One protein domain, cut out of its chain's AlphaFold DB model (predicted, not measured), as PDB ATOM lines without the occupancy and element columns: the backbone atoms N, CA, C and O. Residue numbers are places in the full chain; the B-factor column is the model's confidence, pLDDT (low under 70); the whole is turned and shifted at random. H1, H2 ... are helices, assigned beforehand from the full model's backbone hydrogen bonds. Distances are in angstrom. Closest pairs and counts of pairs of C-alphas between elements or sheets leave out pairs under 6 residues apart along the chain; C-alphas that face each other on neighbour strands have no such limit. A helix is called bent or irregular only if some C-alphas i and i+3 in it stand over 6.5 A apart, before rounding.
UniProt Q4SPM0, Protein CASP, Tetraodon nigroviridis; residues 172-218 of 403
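AT A GLANCE: This is residues 172 to 218 of the 403 residues of the protein "Protein CASP" of Tetraodon nigroviridis (UniProt Q4SPM0). Three helices joined end to end make a wide, open, flat U: H2 is the base, and H1 and H3 are the two arms, turned to the same side of it at its two ends. The space between the arms is empty, and the three helices share no core; residues 172 to 201 stand free, of which 174 to 187 belong to H1 and 189 to 201 to H2. The printed part has 47 residues, with three named helices in the order H1, H2, H3 and no named strand, and its class is all helix. It is extended, with a radius of gyration of the C-alphas of 15.6 A, and the C-alphas span 47 by 24 by 9 A along their three main axes.

HOW THE PARTS SIT: H1, residues 174 to 187, is followed across a tight link of one residue, Asp 188, by H2, residues 189 to 204. H1 and H2 touch only at the corner by their link, and only just, with 3 pairs of C-alphas within 8 A. H1 touches H2 with residues 185 to 186 alone, and H2 touches H1 with residues 191 to 192 alone. Their closest C-alphas are those of Glu 185 and Ala 191, 6.1 A apart. Their lines stand at 72 degrees, only just about perpendicular. A tight link of two residues, Leu 205 and Ser 206, leads from H2 to H3, residues 207 to 218. H2 and H3 are close but not clearly touching; their closest C-alphas, those of Tyr 202 and Lys 210, are 7.1 A apart. They run opposite ways at a steep tilt of 57 degrees. H1 and H3 are apart. In H2 and H3 every O i to N i+4 pair is within hydrogen-bond range; in H1 it is 7 of 10 pairs.

IN THESE COORDINATES: H1 runs from Asp 174, with its C-alpha at (-81.307, 441.054, 4.109), to Leu 187, and measures 20.0 A from first to last C-alpha. H2 is the longest helix, with 16 residues; it begins at Pro 189, with its C-alpha at (-67.076, 447.261, -15.679), ends at Ser 204 and measures 22.8 A. H3 begins at Pro 207 and measures 16.6 A to Ala 218, where its last C-alpha lies at (-91.632, 463.414, -13.489). No helix is bent or irregular.

THE WHOLE: The two C-alphas farthest apart, those of Ser 172 and Trp 208, are 47.6 A apart, and the first and last printed C-alphas, of Ser 172 and Ala 218, are 36.4 A apart. The printed part has no cut, and both links between helices are tight. The mean pLDDT of the printed part is 76.6; the model's confidence is low, under 70, at residues 172 to 176, 186 to 187 and 189 to 190.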
ATOM      1  N   SER A 172     -78.151 434.844   7.236       60.06
ATOM      2  CA  SER A 172     -78.407 436.256   6.873       60.06
ATOM      3  C   SER A 172     -78.622 436.557   5.379       60.06
ATOM      4  O   SER A 172     -77.731 436.390   4.556       60.06
ATOM      5  N   ASP A 173     -79.820 437.055   5.061       66.94
ATOM      6  CA  ASP A 173     -80.295 437.338   3.696       66.94
ATOM      7  C   ASP A 173     -80.368 438.859   3.425       66.94
ATOM      8  O   ASP A 173     -79.767 439.376   2.487       66.94
ATOM      9  N   ASP A 174     -81.001 439.626   4.323       64.44
ATOM     10  CA  ASP A 174     -81.307 441.054   4.109       64.44
ATOM     11  C   ASP A 174     -80.070 441.986   4.123       64.44
ATOM     12  O   ASP A 174     -79.916 442.864   3.271       64.44
ATOM     13  N   THR A 175     -79.119 441.763   5.041       65.25
ATOM     14  CA  THR A 175     -77.857 442.539   5.067       65.25
ATOM     15  C   THR A 175     -76.976 442.222   3.855       65.25
ATOM     16  O   THR A 175     -76.378 443.119   3.253       65.25
ATOM     17  N   VAL A 176     -76.966 440.947   3.458       68.12
ATOM     18  CA  VAL A 176     -76.324 440.412   2.255       68.12
ATOM     19  C   VAL A 176     -76.932 441.041   0.998       68.12
ATOM     20  O   VAL A 176     -76.179 441.448   0.118       68.12
ATOM     21  N   MET A 177     -78.253 441.228   0.939       74.00
ATOM     22  CA  MET A 177     -78.948 441.830  -0.204       74.00
ATOM     23  C   MET A 177     -78.697 443.342  -0.367       74.00
ATOM     24  O   MET A 177     -78.715 443.864  -1.484       74.00
ATOM     25  N   ARG A 178     -78.403 444.081   0.713       74.56
ATOM     26  CA  ARG A 178     -77.988 445.492   0.578       74.56
ATOM     27  C   ARG A 178     -76.576 445.626   0.016       74.56
ATOM     28  O   ARG A 178     -76.375 446.393  -0.927       74.56
ATOM     29  N   TYR A 179     -75.611 444.882   0.553       81.31
ATOM     30  CA  TYR A 179     -74.223 444.968   0.089       81.31
ATOM     31  C   TYR A 179     -73.967 444.216  -1.229       81.31
ATOM     32  O   TYR A 179     -73.057 444.611  -1.956       81.31
ATOM     33  N   SER A 180     -74.805 443.240  -1.614       77.00
ATOM     34  CA  SER A 180     -74.749 442.594  -2.938       77.00
ATOM     35  C   SER A 180     -74.878 443.606  -4.071       77.00
ATOM     36  O   SER A 180     -74.017 443.644  -4.946       77.00
ATOM     37  N   SER A 181     -75.881 444.487  -4.008       76.50
ATOM     38  CA  SER A 181     -76.119 445.510  -5.030       76.50
ATOM     39  C   SER A 181     -74.941 446.483  -5.178       76.50
ATOM     40  O   SER A 181     -74.532 446.801  -6.293       76.50
ATOM     41  N   GLN A 182     -74.333 446.896  -4.059       75.88
ATOM     42  CA  GLN A 182     -73.172 447.795  -4.039       75.88
ATOM     43  C   GLN A 182     -71.880 447.110  -4.510       75.88
ATOM     44  O   GLN A 182     -71.001 447.768  -5.066       75.88
ATOM     45  N   TYR A 183     -71.760 445.800  -4.293       77.94
ATOM     46  CA  TYR A 183     -70.657 444.975  -4.778       77.94
ATOM     47  C   TYR A 183     -70.775 444.693  -6.282       77.94
ATOM     48  O   TYR A 183     -69.818 444.885  -7.023       77.94
ATOM     49  N   GLU A 184     -71.956 444.308  -6.764       77.38
ATOM     50  CA  GLU A 184     -72.199 443.994  -8.179       77.38
ATOM     51  C   GLU A 184     -72.125 445.250  -9.062       77.38
ATOM     52  O   GLU A 184     -71.543 445.201 -10.144       77.38
ATOM     53  N   GLU A 185     -72.561 446.409  -8.554       75.19
ATOM     54  CA  GLU A 185     -72.314 447.722  -9.171       75.19
ATOM     55  C   GLU A 185     -70.816 448.041  -9.353       75.19
ATOM     56  O   GLU A 185     -70.446 448.741 -10.300       75.19
ATOM     57  N   ARG A 186     -69.957 447.555  -8.448       69.38
ATOM     58  CA  ARG A 186     -68.498 447.741  -8.507       69.38
ATOM     59  C   ARG A 186     -67.797 446.680  -9.356       69.38
ATOM     60  O   ARG A 186     -66.733 446.974  -9.897       69.38
ATOM     61  N   LEU A 187     -68.370 445.481  -9.468       68.25
ATOM     62  CA  LEU A 187     -67.816 444.381 -10.259       68.25
ATOM     63  C   LEU A 187     -68.125 444.484 -11.752       68.25
ATOM     64  O   LEU A 187     -67.296 444.054 -12.550       68.25
ATOM     65  N   ASP A 188     -69.279 445.029 -12.147       71.12
ATOM     66  CA  ASP A 188     -69.597 445.214 -13.564       71.12
ATOM     67  C   ASP A 188     -68.807 446.407 -14.156       71.12
ATOM     68  O   ASP A 188     -69.115 447.572 -13.859       71.12
ATOM     69  N   PRO A 189     -67.816 446.173 -15.047       66.44
ATOM     70  CA  PRO A 189     -67.076 447.261 -15.679       66.44
ATOM     71  C   PRO A 189     -67.989 448.158 -16.533       66.44
ATOM     72  O   PRO A 189     -67.721 449.357 -16.677       66.44
ATOM     73  N   PHE A 190     -69.097 447.619 -17.052       63.91
ATOM     74  CA  PHE A 190     -70.055 448.337 -17.885       63.91
ATOM     75  C   PHE A 190     -71.089 449.129 -17.072       63.91
ATOM     76  O   PHE A 190     -71.582 450.142 -17.575       63.91
ATOM     77  N   ALA A 191     -71.364 448.797 -15.807       73.81
ATOM     78  CA  ALA A 191     -72.221 449.600 -14.928       73.81
ATOM     79  C   ALA A 191     -71.613 450.989 -14.686       73.81
ATOM     80  O   ALA A 191     -72.277 452.013 -14.876       73.81
ATOM     81  N   SER A 192     -70.323 451.045 -14.338       70.88
ATOM     82  CA  SER A 192     -69.633 452.323 -14.115       70.88
ATOM     83  C   SER A 192     -69.462 453.130 -15.413       70.88
ATOM     84  O   SER A 192     -69.600 454.357 -15.404       70.88
ATOM     85  N   PHE A 193     -69.216 452.452 -16.541       78.00
ATOM     86  CA  PHE A 193     -69.085 453.079 -17.857       78.00
ATOM     87  C   PHE A 193     -70.425 453.619 -18.374       78.00
ATOM     88  O   PHE A 193     -70.513 454.792 -18.727       78.00
ATOM     89  N   SER A 194     -71.491 452.815 -18.351       79.00
ATOM     90  CA  SER A 194     -72.825 453.205 -18.831       79.00
ATOM     91  C   SER A 194     -73.436 454.353 -18.023       79.00
ATOM     92  O   SER A 194     -74.132 455.191 -18.595       79.00
ATOM     93  N   ARG A 195     -73.132 454.464 -16.721       80.06
ATOM     94  CA  ARG A 195     -73.485 455.642 -15.907       80.06
ATOM     95  C   ARG A 195     -72.745 456.897 -16.369       80.06
ATOM     96  O   ARG A 195     -73.395 457.910 -16.619       80.06
ATOM     97  N   LYS A 196     -71.420 456.826 -16.548       82.94
ATOM     98  CA  LYS A 196     -70.597 457.947 -17.048       82.94
ATOM     99  C   LYS A 196     -71.004 458.370 -18.463       82.94
ATOM    100  O   LYS A 196     -71.067 459.560 -18.749       82.94
ATOM    101  N   GLU A 197     -71.336 457.416 -19.325       84.06
ATOM    102  CA  GLU A 197     -71.810 457.656 -20.690       84.06
ATOM    103  C   GLU A 197     -73.221 458.268 -20.708       84.06
ATOM    104  O   GLU A 197     -73.456 459.263 -21.393       84.06
ATOM    105  N   ARG A 198     -74.153 457.767 -19.882       82.81
ATOM    106  CA  ARG A 198     -75.477 458.387 -19.690       82.81
ATOM    107  C   ARG A 198     -75.357 459.817 -19.153       82.81
ATOM    108  O   ARG A 198     -76.076 460.696 -19.619       82.81
ATOM    109  N   GLN A 199     -74.433 460.065 -18.224       84.00
ATOM    110  CA  GLN A 199     -74.157 461.400 -17.688       84.00
ATOM    111  C   GLN A 199     -73.549 462.328 -18.749       84.00
ATOM    112  O   GLN A 199     -73.997 463.463 -18.877       84.00
ATOM    113  N   ARG A 200     -72.594 461.850 -19.561       86.88
ATOM    114  CA  ARG A 200     -72.047 462.599 -20.707       86.88
ATOM    115  C   ARG A 200     -73.137 462.988 -21.699       86.88
ATOM    116  O   ARG A 200     -73.226 464.161 -22.043       86.88
ATOM    117  N   ARG A 201     -74.006 462.044 -22.079       83.00
ATOM    118  CA  ARG A 201     -75.164 462.312 -22.947       83.00
ATOM    119  C   ARG A 201     -76.108 463.335 -22.322       83.00
ATOM    120  O   ARG A 201     -76.457 464.310 -22.974       83.00
ATOM    121  N   TYR A 202     -76.461 463.183 -21.044       82.00
ATOM    122  CA  TYR A 202     -77.308 464.153 -20.341       82.00
ATOM    123  C   TYR A 202     -76.682 465.557 -20.275       82.00
ATOM    124  O   TYR A 202     -77.390 466.560 -20.381       82.00
ATOM    125  N   LEU A 203     -75.355 465.657 -20.157       82.00
ATOM    126  CA  LEU A 203     -74.636 466.930 -20.224       82.00
ATOM    127  C   LEU A 203     -74.624 467.517 -21.646       82.00
ATOM    128  O   LEU A 203     -74.854 468.719 -21.771       82.00
ATOM    129  N   SER A 204     -74.466 466.704 -22.697       83.69
ATOM    130  CA  SER A 204     -74.466 467.155 -24.101       83.69
ATOM    131  C   SER A 204     -75.850 467.453 -24.700       83.69
ATOM    132  O   SER A 204     -75.920 468.003 -25.793       83.69
ATOM    133  N   LEU A 205     -76.946 467.098 -24.021       82.62
ATOM    134  CA  LEU A 205     -78.312 467.470 -24.422       82.62
ATOM    135  C   LEU A 205     -78.541 468.992 -24.419       82.62
ATOM    136  O   LEU A 205     -77.985 469.695 -23.571       82.62
ATOM    137  N   SER A 206     -79.432 469.491 -25.281       80.38
ATOM    138  CA  SER A 206     -79.869 470.895 -25.265       80.38
ATOM    139  C   SER A 206     -80.545 471.244 -23.927       80.38
ATOM    140  O   SER A 206     -81.183 470.370 -23.334       80.38
ATOM    141  N   PRO A 207     -80.474 472.494 -23.422       78.06
ATOM    142  CA  PRO A 207     -81.206 472.905 -22.218       78.06
ATOM    143  C   PRO A 207     -82.704 472.564 -22.263       78.06
ATOM    144  O   PRO A 207     -83.273 472.156 -21.250       78.06
ATOM    145  N   TRP A 208     -83.318 472.649 -23.447       74.56
ATOM    146  CA  TRP A 208     -84.718 472.284 -23.663       74.56
ATOM    147  C   TRP A 208     -84.951 470.770 -23.587       74.56
ATOM    148  O   TRP A 208     -85.903 470.352 -22.936       74.56
ATOM    149  N   ASP A 209     -84.042 469.940 -24.108       80.50
ATOM    150  CA  ASP A 209     -84.128 468.478 -23.970       80.50
ATOM    151  C   ASP A 209     -83.974 468.043 -22.502       80.50
ATOM    152  O   ASP A 209     -84.645 467.115 -22.051       80.50
ATOM    153  N   LYS A 210     -83.111 468.724 -21.726       84.19
ATOM    154  CA  LYS A 210     -82.970 468.479 -20.278       84.19
ATOM    155  C   LYS A 210     -84.281 468.771 -19.540       84.19
ATOM    156  O   LYS A 210     -84.657 467.997 -18.660       84.19
ATOM    157  N   ALA A 211     -84.975 469.851 -19.911       79.38
ATOM    158  CA  ALA A 211     -86.293 470.198 -19.379       79.38
ATOM    159  C   ALA A 211     -87.378 469.197 -19.824       79.38
ATOM    160  O   ALA A 211     -88.195 468.765 -19.014       79.38
ATOM    161  N   THR A 212     -87.359 468.747 -21.081       83.88
ATOM    162  CA  THR A 212     -88.264 467.692 -21.557       83.88
ATOM    163  C   THR A 212     -88.028 466.380 -20.808       83.88
ATOM    164  O   THR A 212     -88.990 465.758 -20.369       83.88
ATOM    165  N   LEU A 213     -86.775 465.977 -20.573       78.31
ATOM    166  CA  LEU A 213     -86.464 464.789 -19.773       78.31
ATOM    167  C   LEU A 213     -86.853 464.929 -18.298       78.31
ATOM    168  O   LEU A 213     -87.235 463.923 -17.702       78.31
ATOM    169  N   SER A 214     -86.795 466.121 -17.694       76.62
ATOM    170  CA  SER A 214     -87.288 466.301 -16.322       76.62
ATOM    171  C   SER A 214     -88.817 466.221 -16.254       76.62
ATOM    172  O   SER A 214     -89.344 465.593 -15.339       76.62
ATOM    173  N   LEU A 215     -89.533 466.745 -17.255       77.81
ATOM    174  CA  LEU A 215     -90.993 466.655 -17.364       77.81
ATOM    175  C   LEU A 215     -91.481 465.224 -17.663       77.81
ATOM    176  O   LEU A 215     -92.415 464.734 -17.026       77.81
ATOM    177  N   VAL A 216     -90.824 464.521 -18.590       82.75
ATOM    178  CA  VAL A 216     -91.104 463.111 -18.915       82.75
ATOM    179  C   VAL A 216     -90.706 462.202 -17.747       82.75
ATOM    180  O   VAL A 216     -91.457 461.303 -17.382       82.75
ATOM    181  N   GLY A 217     -89.573 462.470 -17.094       77.81
ATOM    182  CA  GLY A 217     -89.139 461.753 -15.894       77.81
ATOM    183  C   GLY A 217     -90.092 461.939 -14.711       77.81
ATOM    184  O   GLY A 217     -90.402 460.968 -14.026       77.81
ATOM    185  N   ALA A 218     -90.618 463.150 -14.506       75.12
ATOM    186  CA  ALA A 218     -91.632 463.414 -13.489       75.12
ATOM    187  C   ALA A 218     -92.950 462.683 -13.790       75.12
ATOM    188  O   ALA A 218     -93.502 462.040 -12.901       75.12
TER     189      ALA A 218